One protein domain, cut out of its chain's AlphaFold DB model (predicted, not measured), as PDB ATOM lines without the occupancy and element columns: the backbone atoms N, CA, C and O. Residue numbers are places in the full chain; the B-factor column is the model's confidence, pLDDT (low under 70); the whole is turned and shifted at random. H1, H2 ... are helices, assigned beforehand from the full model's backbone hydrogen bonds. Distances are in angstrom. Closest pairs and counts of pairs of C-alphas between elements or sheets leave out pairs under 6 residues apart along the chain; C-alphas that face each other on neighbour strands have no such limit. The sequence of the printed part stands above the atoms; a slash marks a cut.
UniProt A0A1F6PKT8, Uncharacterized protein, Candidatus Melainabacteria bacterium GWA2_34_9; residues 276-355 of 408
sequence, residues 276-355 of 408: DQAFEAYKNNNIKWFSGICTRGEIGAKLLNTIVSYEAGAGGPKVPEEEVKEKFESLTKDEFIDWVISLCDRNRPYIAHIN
ATOM      1  N   ASP A 276     -41.027  20.989  19.686       98.00
ATOM      2  CA  ASP A 276     -41.007  20.804  18.226       98.00
ATOM      3  C   ASP A 276     -39.610  20.390  17.765       98.00
ATOM      4  O   ASP A 276     -39.447  19.415  17.028       98.00
ATOM      5  N   GLN A 277     -38.586  21.089  18.259       97.38
ATOM      6  CA  GLN A 277     -37.199  20.741  17.958       97.38
ATOM      7  C   GLN A 277     -36.787  19.398  18.566       97.38
ATOM      8  O   GLN A 277     -36.057  18.653  17.913       97.38
ATOM      9  N   ALA A 278     -37.275  19.051  19.761       97.06
ATOM     10  CA  ALA A 278     -37.008  17.749  20.376       97.06
ATOM     11  C   ALA A 278     -37.537  16.590  19.519       97.06
ATOM     12  O   ALA A 278     -36.830  15.605  19.301       97.06
ATOM     13  N   PHE A 279     -38.758  16.718  18.997       98.25
ATOM     14  CA  PHE A 279     -39.363  15.713  18.121       98.25
ATOM     15  C   PHE A 279     -38.587  15.575  16.808       98.25
ATOM     16  O   PHE A 279     -38.272  14.458  16.391       98.25
ATOM     17  N   GLU A 280     -38.212  16.693  16.183       98.06
ATOM     18  CA  GLU A 280     -37.388  16.670  14.969       98.06
ATOM     19  C   GLU A 280     -35.991  16.097  15.232       98.06
ATOM     20  O   GLU A 280     -35.457  15.345  14.412       98.06
ATOM     21  N   ALA A 281     -35.391  16.394  16.383       97.19
ATOM     22  CA  ALA A 281     -34.107  15.828  16.768       97.19
ATOM     23  C   ALA A 281     -34.198  14.310  16.977       97.19
ATOM     24  O   ALA A 281     -33.321  13.593  16.497       97.19
ATOM     25  N   TYR A 282     -35.255  13.816  17.628       97.56
ATOM     26  CA  TYR A 282     -35.496  12.380  17.794       97.56
ATOM     27  C   TYR A 282     -35.649  11.684  16.436       97.56
ATOM     28  O   TYR A 282     -34.905  10.755  16.125       97.56
ATOM     29  N   LYS A 283     -36.531  12.211  15.577       97.56
ATOM     30  CA  LYS A 283     -36.804  11.675  14.236       97.56
ATOM     31  C   LYS A 283     -35.554  11.592  13.355       97.56
ATOM     32  O   LYS A 283     -35.391  10.640  12.599       97.56
ATOM     33  N   ASN A 284     -34.668  12.580  13.461       97.50
ATOM     34  CA  ASN A 284     -33.434  12.651  12.678       97.50
ATOM     35  C   ASN A 284     -32.226  11.999  13.376       97.50
ATOM     36  O   ASN A 284     -31.095  12.161  12.913       97.50
ATOM     37  N   ASN A 285     -32.434  11.299  14.496       95.69
ATOM     38  CA  ASN A 285     -31.380  10.720  15.333       95.69
ATOM     39  C   ASN A 285     -30.280  11.735  15.737       95.69
ATOM     40  O   ASN A 285     -29.095  11.411  15.860       95.69
ATOM     41  N   ASN A 286     -30.658  13.002  15.925       95.25
ATOM     42  CA  ASN A 286     -29.759  14.099  16.273       95.25
ATOM     43  C   ASN A 286     -29.521  14.156  17.789       95.25
ATOM     44  O   ASN A 286     -30.013  15.034  18.498       95.25
ATOM     45  N   ILE A 287     -28.703  13.228  18.283       92.19
ATOM     46  CA  ILE A 287     -28.337  13.132  19.706       92.19
ATOM     47  C   ILE A 287     -27.698  14.433  20.224       92.19
ATOM     48  O   ILE A 287     -27.876  14.790  21.388       92.19
ATOM     49  N   LYS A 288     -26.971  15.169  19.369       91.94
ATOM     50  CA  LYS A 288     -26.245  16.384  19.761       91.94
ATOM     51  C   LYS A 288     -27.177  17.495  20.245       91.94
ATOM     52  O   LYS A 288     -26.796  18.214  21.164       91.94
ATOM     53  N   TRP A 289     -28.370  17.626  19.659       93.31
ATOM     54  CA  TRP A 289     -29.361  18.616  20.098       93.31
ATOM     55  C   TRP A 289     -29.737  18.402  21.570       93.31
ATOM     56  O   TRP A 289     -29.694  19.326  22.379       93.31
ATOM     57  N   PHE A 290     -29.962  17.144  21.954       91.12
ATOM     58  CA  PHE A 290     -30.306  16.784  23.325       91.12
ATOM     59  C   PHE A 290     -29.175  16.995  24.329       91.12
ATOM     60  O   PHE A 290     -29.459  17.108  25.514       91.12
ATOM     61  N   SER A 291     -27.909  17.082  23.911       84.56
ATOM     62  CA  SER A 291     -26.791  17.328  24.835       84.56
ATOM     63  C   SER A 291     -26.912  18.656  25.590       84.56
ATOM     64  O   SER A 291     -26.322  18.788  26.661       84.56
ATOM     65  N   GLY A 292     -27.676  19.622  25.060       73.88
ATOM     66  CA  GLY A 292     -28.002  20.876  25.748       73.88
ATOM     67  C   GLY A 292     -29.078  20.746  26.834       73.88
ATOM     68  O   GLY A 292     -29.249  21.677  27.614       73.88
ATOM     69  N   ILE A 293     -29.778  19.608  26.889       77.88
ATOM     70  CA  ILE A 293     -30.880  19.325  27.819       77.88
ATOM     71  C   ILE A 293     -30.526  18.132  28.712       77.88
ATOM     72  O   ILE A 293     -30.450  18.288  29.921       77.88
ATOM     73  N   CYS A 294     -30.259  16.955  28.136       82.31
ATOM     74  CA  CYS A 294     -29.982  15.708  28.844       82.31
ATOM     75  C   CYS A 294     -28.712  15.019  28.326       82.31
ATOM     76  O   CYS A 294     -28.603  14.596  27.168       82.31
ATOM     77  N   THR A 295     -27.748  14.804  29.221       77.56
ATOM     78  CA  THR A 295     -26.439  14.229  28.857       77.56
ATOM     79  C   THR A 295     -26.401  12.699  28.890       77.56
ATOM     80  O   THR A 295     -25.511  12.100  28.293       77.56
ATOM     81  N   ARG A 296     -27.391  12.030  29.496       80.06
ATOM     82  CA  ARG A 296     -27.389  10.568  29.728       80.06
ATOM     83  C   ARG A 296     -28.475   9.835  28.932       80.06
ATOM     84  O   ARG A 296     -29.403  10.474  28.450       80.06
ATOM     85  N   GLY A 297     -28.343   8.515  28.804       85.50
ATOM     86  CA  GLY A 297     -29.339   7.636  28.175       85.50
ATOM     87  C   GLY A 297     -29.333   7.626  26.643       85.50
ATOM     88  O   GLY A 297     -28.609   8.396  26.008       85.50
ATOM     89  N   GLU A 298     -30.145   6.730  26.082       91.75
ATOM     90  CA  GLU A 298     -30.455   6.641  24.650       91.75
ATOM     91  C   GLU A 298     -31.319   7.827  24.194       91.75
ATOM     92  O   GLU A 298     -31.793   8.623  25.013       91.75
ATOM     93  N   ILE A 299     -31.487   8.000  22.882       94.38
ATOM     94  CA  ILE A 299     -32.145   9.190  22.329       94.38
ATOM     95  C   ILE A 299     -33.621   9.294  22.743       94.38
ATOM     96  O   ILE A 299     -34.083  10.399  23.034       94.38
ATOM     97  N   GLY A 300     -34.329   8.173  22.893       95.44
ATOM     98  CA  GLY A 300     -35.686   8.134  23.426       95.44
ATOM     99  C   GLY A 300     -35.730   8.593  24.875       95.44
ATOM    100  O   GLY A 300     -36.495   9.493  25.211       95.44
ATOM    101  N   ALA A 301     -34.828   8.097  25.724       93.44
ATOM    102  CA  ALA A 301     -34.724   8.561  27.110       93.44
ATOM    103  C   ALA A 301     -34.436  10.075  27.209       93.44
ATOM    104  O   ALA A 301     -34.936  10.743  28.118       93.44
ATOM    105  N   LYS A 302     -33.665  10.635  26.269       94.06
ATOM    106  CA  LYS A 302     -33.418  12.085  26.175       94.06
ATOM    107  C   LYS A 302     -34.666  12.868  25.757       94.06
ATOM    108  O   LYS A 302     -34.929  13.927  26.333       94.06
ATOM    109  N   LEU A 303     -35.451  12.341  24.815       95.62
ATOM    110  CA  LEU A 303     -36.746  12.911  24.437       95.62
ATOM    111  C   LEU A 303     -37.707  12.927  25.632       95.62
ATOM    112  O   LEU A 303     -38.238  13.988  25.965       95.62
ATOM    113  N   LEU A 304     -37.859  11.795  26.332       95.44
ATOM    114  CA  LEU A 304     -38.703  11.710  27.529       95.44
ATOM    115  C   LEU A 304     -38.260  12.715  28.598       95.44
ATOM    116  O   LEU A 304     -39.099  13.415  29.161       95.44
ATOM    117  N   ASN A 305     -36.946  12.834  28.834       93.56
ATOM    118  CA  ASN A 305     -36.379  13.762  29.815       93.56
ATOM    119  C   ASN A 305     -36.694  15.236  29.512       93.56
ATOM    120  O   ASN A 305     -36.824  16.038  30.430       93.56
ATOM    121  N   THR A 306     -36.856  15.590  28.236       94.00
ATOM    122  CA  THR A 306     -37.201  16.964  27.846       94.00
ATOM    123  C   THR A 306     -38.612  17.343  28.322       94.00
ATOM    124  O   THR A 306     -38.841  18.499  28.673       94.00
ATOM    125  N   ILE A 307     -39.531  16.369  28.392       95.12
ATOM    126  CA  ILE A 307     -40.936  16.545  28.802       95.12
ATOM    127  C   ILE A 307     -41.109  16.322  30.313       95.12
ATOM    128  O   ILE A 307     -41.725  17.141  30.995       95.12
ATOM    129  N   VAL A 308     -40.566  15.219  30.840       94.00
ATOM    130  CA  VAL A 308     -40.580  14.880  32.269       94.00
ATOM    131  C   VAL A 308     -39.165  14.603  32.749       94.00
ATOM    132  O   VAL A 308     -38.530  13.637  32.323       94.00
ATOM    133  N   SER A 309     -38.698  15.392  33.714       91.75
ATOM    134  CA  SER A 309     -37.385  15.204  34.330       91.75
ATOM    135  C   SER A 309     -37.484  15.200  35.847       91.75
ATOM    136  O   SER A 309     -38.199  16.019  36.415       91.75
ATOM    137  N   TYR A 310     -36.749  14.316  36.520       86.25
ATOM    138  CA  TYR A 310     -36.656  14.290  37.982       86.25
ATOM    139  C   TYR A 310     -35.503  15.144  38.506       86.25
ATOM    140  O   TYR A 310     -35.589  15.643  39.619       86.25
ATOM    141  N   GLU A 311     -34.453  15.357  37.716       78.56
ATOM    142  CA  GLU A 311     -33.340  16.258  38.031       78.56
ATOM    143  C   GLU A 311     -33.067  17.162  36.823       78.56
ATOM    144  O   GLU A 311     -33.389  16.809  35.689       78.56
ATOM    145  N   ALA A 312     -32.481  18.344  37.016       66.06
ATOM    146  CA  ALA A 312     -32.133  19.195  35.878       66.06
ATOM    147  C   ALA A 312     -31.118  18.473  34.967       66.06
ATOM    148  O   ALA A 312     -29.980  18.217  35.363       66.06
ATOM    149  N   GLY A 313     -31.552  18.111  33.758       60.28
ATOM    150  CA  GLY A 313     -30.741  17.461  32.725       60.28
ATOM    151  C   GLY A 313     -30.309  16.013  32.976       60.28
ATOM    152  O   GLY A 313     -29.402  15.508  32.297       60.28
ATOM    153  N   ALA A 314     -30.943  15.326  33.932       65.69
ATOM    154  CA  ALA A 314     -30.765  13.895  34.167       65.69
ATOM    155  C   ALA A 314     -32.019  13.251  34.788       65.69
ATOM    156  O   ALA A 314     -32.827  13.906  35.434       65.69
ATOM    157  N   GLY A 315     -32.159  11.931  34.611       75.50
ATOM    158  CA  GLY A 315     -33.152  11.122  35.323       75.50
ATOM    159  C   GLY A 315     -34.607  11.444  34.970       75.50
ATOM    160  O   GLY A 315     -35.299  12.046  35.772       75.50
ATOM    161  N   GLY A 316     -35.091  11.002  33.806       85.69
ATOM    162  CA  GLY A 316     -36.521  10.998  33.453       85.69
ATOM    163  C   GLY A 316     -37.172   9.615  33.621       85.69
ATOM    164  O   GLY A 316     -36.558   8.713  34.210       85.69
ATOM    165  N   PRO A 317     -38.396   9.421  33.093       91.12
ATOM    166  CA  PRO A 317     -39.024   8.107  32.989       91.12
ATOM    167  C   PRO A 317     -38.099   7.078  32.325       91.12
ATOM    168  O   PRO A 317     -37.402   7.382  31.358       91.12
ATOM    169  N   LYS A 318     -38.078   5.855  32.863       91.75
ATOM    170  CA  LYS A 318     -37.259   4.755  32.339       91.75
ATOM    171  C   LYS A 318     -38.129   3.851  31.479       91.75
ATOM    172  O   LYS A 318     -38.895   3.061  32.020       91.75
ATOM    173  N   VAL A 319     -37.980   3.974  30.167       95.19
ATOM    174  CA  VAL A 319     -38.717   3.201  29.164       95.19
ATOM    175  C   VAL A 319     -37.709   2.624  28.163       95.19
ATOM    176  O   VAL A 319     -36.771   3.345  27.810       95.19
ATOM    177  N   PRO A 320     -37.843   1.356  27.731       96.31
ATOM    178  CA  PRO A 320     -37.007   0.793  26.669       96.31
ATOM    179  C   PRO A 320     -37.125   1.588  25.359       96.31
ATOM    180  O   PRO A 320     -38.226   1.994  24.992       96.31
ATOM    181  N   GLU A 321     -36.022   1.769  24.628       96.12
ATOM    182  CA  GLU A 321     -35.999   2.564  23.385       96.12
ATOM    183  C   GLU A 321     -37.027   2.085  22.345       96.12
ATOM    184  O   GLU A 321     -37.696   2.907  21.727       96.12
ATOM    185  N   GLU A 322     -37.224   0.770  22.204       97.44
ATOM    186  CA  GLU A 322     -38.215   0.202  21.274       97.44
ATOM    187  C   GLU A 322     -39.654   0.605  21.622       97.44
ATOM    188  O   GLU A 322     -40.444   0.901  20.728       97.44
ATOM    189  N   GLU A 323     -39.994   0.685  22.912       98.12
ATOM    190  CA  GLU A 323     -41.317   1.146  23.345       98.12
ATOM    191  C   GLU A 323     -41.472   2.653  23.106       98.12
ATOM    192  O   GLU A 323     -42.520   3.098  22.642       98.12
ATOM    193  N   VAL A 324     -40.422   3.450  23.355       98.00
ATOM    194  CA  VAL A 324     -40.443   4.888  23.032       98.00
ATOM    195  C   VAL A 324     -40.687   5.095  21.541       98.00
ATOM    196  O   VAL A 324     -41.526   5.916  21.171       98.00
ATOM    197  N   LYS A 325     -39.997   4.326  20.697       98.06
ATOM    198  CA  LYS A 325     -40.149   4.372  19.245       98.06
ATOM    199  C   LYS A 325     -41.561   3.982  18.809       98.06
ATOM    200  O   LYS A 325     -42.179   4.729  18.054       98.06
ATOM    201  N   GLU A 326     -42.100   2.876  19.328       98.38
ATOM    202  CA  GLU A 326     -43.473   2.438  19.044       98.38
ATOM    203  C   GLU A 326     -44.492   3.532  19.398       98.38
ATOM    204  O   GLU A 326     -45.372   3.864  18.597       98.38
ATOM    205  N   LYS A 327     -44.366   4.139  20.584       98.50
ATOM    206  CA  LYS A 327     -45.251   5.224  21.028       98.50
ATOM    207  C   LYS A 327     -45.089   6.476  20.177       98.50
ATOM    208  O   LYS A 327     -46.089   7.098  19.836       98.50
ATOM    209  N   PHE A 328     -43.862   6.833  19.809       98.31
ATOM    210  CA  PHE A 328     -43.586   7.996  18.965       98.31
ATOM    211  C   PHE A 328     -44.178   7.849  17.555       98.31
ATOM    212  O   PHE A 328     -44.655   8.826  16.985       98.31
ATOM    213  N   GLU A 329     -44.160   6.639  16.991       97.81
ATOM    214  CA  GLU A 329     -44.704   6.353  15.657       97.81
ATOM    215  C   GLU A 329     -46.237   6.212  15.647       97.81
ATOM    216  O   GLU A 329     -46.867   6.484  14.624       97.81
ATOM    217  N   SER A 330     -46.840   5.789  16.764       98.00
ATOM    218  CA  SER A 330     -48.279   5.485  16.852       98.00
ATOM    219  C   SER A 330     -49.147   6.609  17.422       98.00
ATOM    220  O   SER A 330     -50.334   6.664  17.100       98.00
ATOM    221  N   LEU A 331     -48.592   7.483  18.264       98.44
ATOM    222  CA  LEU A 331     -49.332   8.550  18.938       98.44
ATOM    223  C   LEU A 331     -49.189   9.890  18.214       98.44
ATOM    224  O   LEU A 331     -48.155  10.211  17.625       98.44
ATOM    225  N   THR A 332     -50.211  10.737  18.325       98.06
ATOM    226  CA  THR A 332     -50.044  12.165  18.027       98.06
ATOM    227  C   THR A 332     -49.070  12.812  19.019       98.06
ATOM    228  O   THR A 332     -48.806  12.288  20.101       98.06
ATOM    229  N   LYS A 333     -48.545  14.001  18.689       97.50
ATOM    230  CA  LYS A 333     -47.628  14.742  19.575       97.50
ATOM    231  C   LYS A 333     -48.226  14.991  20.964       97.50
ATOM    232  O   LYS A 333     -47.522  14.833  21.958       97.50
ATOM    233  N   ASP A 334     -49.503  15.367  21.040       96.81
ATOM    234  CA  ASP A 334     -50.176  15.588  22.324       96.81
ATOM    235  C   ASP A 334     -50.361  14.288  23.105       96.81
ATOM    236  O   ASP A 334     -49.991  14.246  24.275       96.81
ATOM    237  N   GLU A 335     -50.835  13.220  22.459       98.25
ATOM    238  CA  GLU A 335     -50.987  11.911  23.106       98.25
ATOM    239  C   GLU A 335     -49.642  11.353  23.589       98.25
ATOM    240  O   GLU A 335     -49.573  10.767  24.667       98.25
ATOM    241  N   PHE A 336     -48.559  11.567  22.833       98.50
ATOM    242  CA  PHE A 336     -47.213  11.192  23.255       98.50
ATOM    243  C   PHE A 336     -46.796  11.971  24.503       98.50
ATOM    244  O   PHE A 336     -46.358  11.362  25.473       98.50
ATOM    245  N   ILE A 337     -46.962  13.300  24.518       97.31
ATOM    246  CA  ILE A 337     -46.646  14.135  25.690       97.31
ATOM    247  C   ILE A 337     -47.456  13.685  26.912       97.31
ATOM    248  O   ILE A 337     -46.880  13.523  27.989       97.31
ATOM    249  N   ASP A 338     -48.757  13.446  26.750       97.00
ATOM    250  CA  ASP A 338     -49.634  12.995  27.833       97.00
ATOM    251  C   ASP A 338     -49.226  11.605  28.342       97.00
ATOM    252  O   ASP A 338     -49.184  11.374  29.554       97.00
ATOM    253  N   TRP A 339     -48.830  10.703  27.438       98.06
ATOM    254  CA  TRP A 339     -48.239   9.420  27.804       98.06
ATOM    255  C   TRP A 339     -46.952   9.607  28.618       98.06
ATOM    256  O   TRP A 339     -46.853   9.031  29.701       98.06
ATOM    257  N   VAL A 340     -46.012  10.465  28.199       97.12
ATOM    258  CA  VAL A 340     -44.786  10.724  28.982       97.12
ATOM    259  C   VAL A 340     -45.108  11.298  30.366       97.12
ATOM    260  O   VAL A 340     -44.531  10.863  31.364       97.12
ATOM    261  N   ILE A 341     -46.059  12.233  30.456       95.06
ATOM    262  CA  ILE A 341     -46.521  12.805  31.730       95.06
ATOM    263  C   ILE A 341     -47.145  11.726  32.626       95.06
ATOM    264  O   ILE A 341     -46.942  11.756  33.843       95.06
ATOM    265  N   SER A 342     -47.856  10.750  32.052       95.50
ATOM    266  CA  SER A 342     -48.449   9.633  32.804       95.50
ATOM    267  C   SER A 342     -47.405   8.710  33.446       95.50
ATOM    268  O   SER A 342     -47.688   8.092  34.469       95.50
ATOM    269  N   LEU A 343     -46.179   8.672  32.906       95.00
ATOM    270  CA  LEU A 343     -45.056   7.909  33.462       95.00
ATOM    271  C   LEU A 343     -44.360   8.614  34.638       95.00
ATOM    272  O   LEU A 343     -43.413   8.074  35.214       95.00
ATOM    273  N   CYS A 344     -44.770   9.841  34.965       92.25
ATOM    274  CA  CYS A 344     -44.158  10.641  36.014       92.25
ATOM    275  C   CYS A 344     -44.352   9.990  37.394       92.25
ATOM    276  O   CYS A 344     -45.474   9.841  37.880       92.25
ATOM    277  N   ASP A 345     -43.245   9.654  38.059       89.88
ATOM    278  CA  ASP A 345     -43.236   9.145  39.431       89.88
ATOM    279  C   ASP A 345     -43.545  10.270  40.430       89.88
ATOM    280  O   ASP A 345     -42.660  10.990  40.903       89.88
ATOM    281  N   ARG A 346     -44.835  10.415  40.752       86.62
ATOM    282  CA  ARG A 346     -45.362  11.447  41.658       86.62
ATOM    283  C   ARG A 346     -44.935  11.274  43.118       86.62
ATOM    284  O   ARG A 346     -45.121  12.204  43.895       86.62
ATOM    285  N   ASN A 347     -44.359  10.131  43.494       85.81
ATOM    286  CA  ASN A 347     -43.877   9.901  44.859       85.81
ATOM    287  C   ASN A 347     -42.492  10.514  45.107       85.81
ATOM    288  O   ASN A 347     -41.987  10.480  46.232       85.81
ATOM    289  N   ARG A 348     -41.847  11.060  44.069       81.75
ATOM    290  CA  ARG A 348     -40.537  11.690  44.210       81.75
ATOM    291  C   ARG A 348     -40.630  13.014  44.965       81.75
ATOM    292  O   ARG A 348     -41.537  13.801  44.712       81.75
ATOM    293  N   PRO A 349     -39.639  13.311  45.825       72.75
ATOM    294  CA  PRO A 349     -39.601  14.571  46.563       72.75
ATOM    295  C   PRO A 349     -39.359  15.782  45.649       72.75
ATOM    296  O   PRO A 349     -39.697  16.902  46.015       72.75
ATOM    297  N   TYR A 350     -38.763  15.567  44.473       78.50
ATOM    298  CA  TYR A 350     -38.492  16.610  43.494       78.50
ATOM    299  C   TYR A 350     -38.718  16.084  42.077       78.50
ATOM    300  O   TYR A 350     -38.304  14.974  41.733       78.50
ATOM    301  N   ILE A 351     -39.399  16.901  41.277       85.94
ATOM    302  CA  ILE A 351     -39.643  16.686  39.856       85.94
ATOM    303  C   ILE A 351     -39.392  18.035  39.190       85.94
ATOM    304  O   ILE A 351     -39.976  19.038  39.601       85.94
ATOM    305  N   ALA A 352     -38.488  18.059  38.214       87.00
ATOM    306  CA  ALA A 352     -38.131  19.250  37.466       87.00
ATOM    307  C   ALA A 352     -39.199  19.511  36.391       87.00
ATOM    308  O   ALA A 352     -40.153  20.234  36.659       87.00
ATOM    309  N   HIS A 353     -39.079  18.937  35.194       92.31
ATOM    310  CA  HIS A 353     -40.061  19.158  34.130       92.31
ATOM    311  C   HIS A 353     -41.264  18.242  34.336       92.31
ATOM    312  O   HIS A 353     -41.101  17.070  34.688       92.31
ATOM    313  N   ILE A 354     -42.459  18.773  34.092       92.56
ATOM    314  CA  ILE A 354     -43.729  18.038  34.160       92.56
ATOM    315  C   ILE A 354     -44.661  18.380  32.993       92.56
ATOM    316  O   ILE A 354     -45.850  18.056  33.036       92.56
ATOM    317  N   ASN A 355     -44.152  19.074  31.975       92.56
ATOM    318  CA  ASN A 355     -44.955  19.594  30.883       92.56
ATOM    319  C   ASN A 355     -44.134  19.705  29.590       92.56
ATOM    320  O   ASN A 355     -43.031  20.246  29.583       92.56
TER     321      ASN A 355
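AT A GLANCE: This is residues 276 to 355 of the 408 residues of an uncharacterized protein of Candidatus Melainabacteria bacterium GWA2_34_9 (UniProt A0A1F6PKT8). One short helix, H3, sits in the middle, with the four other helices packed round part of it: H1 runs alongside it, H5 crosses it, and H2 and H4 lie near its first residues. Two long stretches have no named helix: residues 308 to 320 loop out from the end of H3 and return to its first residues, where H4 begins, and residues 343 to 355 run out from H5 and fold back toward the body. The printed part has 80 residues with five named helices, H1 to H5 in order along the chain, and no named strand; the class is all helix, with 41 residues in the helices. The whole is compact, with a radius of gyration of the C-alphas of 11.5 A, and it spans 34 by 25 by 21 A.

IN THESE COORDINATES: The longest helices, of 10 residues each, are H4, residues 321 to 330, and H5, residues 333 to 342; each measures 14.2 A from first to last C-alpha. H4 begins at C-alpha 321 (-35.999, 2.564, 23.385), and H5 ends at C-alpha 342 (-48.449, 9.633, 32.804). H3, residues 299 to 307, measures 13.2 A. H1, residues 276 to 283, measures 10.8 A and begins at C-alpha 276 (-41.007, 20.804, 18.226). H2, residues 287 to 290, measures 5.5 A.

HOW THE PARTS SIT: H3 is the hub and touches the four other helices. H4 touches it at a steep tilt of 65 degrees, the same way, with the closest C-alphas, those of Gly 300 and Glu 321, 5.6 A apart. H5 touches it about perpendicular, at 81 degrees, with the closest C-alphas, those of Leu 304 and Val 340, 6.3 A apart. H1 touches it at a shallow tilt of 17 degrees, opposite ways; the closest C-alphas are those of Ala 278 and Leu 303, 6.3 A apart. H2 touches H3, closest at the C-alphas of Ile 287 and Ile 299, 6.1 A apart, and H1, closest at those of Ala 281 and Trp 289, 6.4 A apart. H4 and H5 are close but not clearly touching, with the C-alphas of Phe 328 and Phe 336 closest at 6.5 A. H1 and H4 are near each other; H1 and H5 are only just apart, at 8.4 A, and H2 is apart from H4 and H5. Every O i to N i+4 pair is within hydrogen-bond range in H1, H4 and H5, and 4 of 5 are in H3; H2 is too short for such a pair.

THE WHOLE: The C-alphas farthest apart, those of Asn 284 and Pro 349, are 34.5 A apart. The printed part has no cut. The link from H3 to H4, residues 308 to 320, is long. Mean pLDDT of the printed part is 91.3, and residues 312 to 314 are under 70.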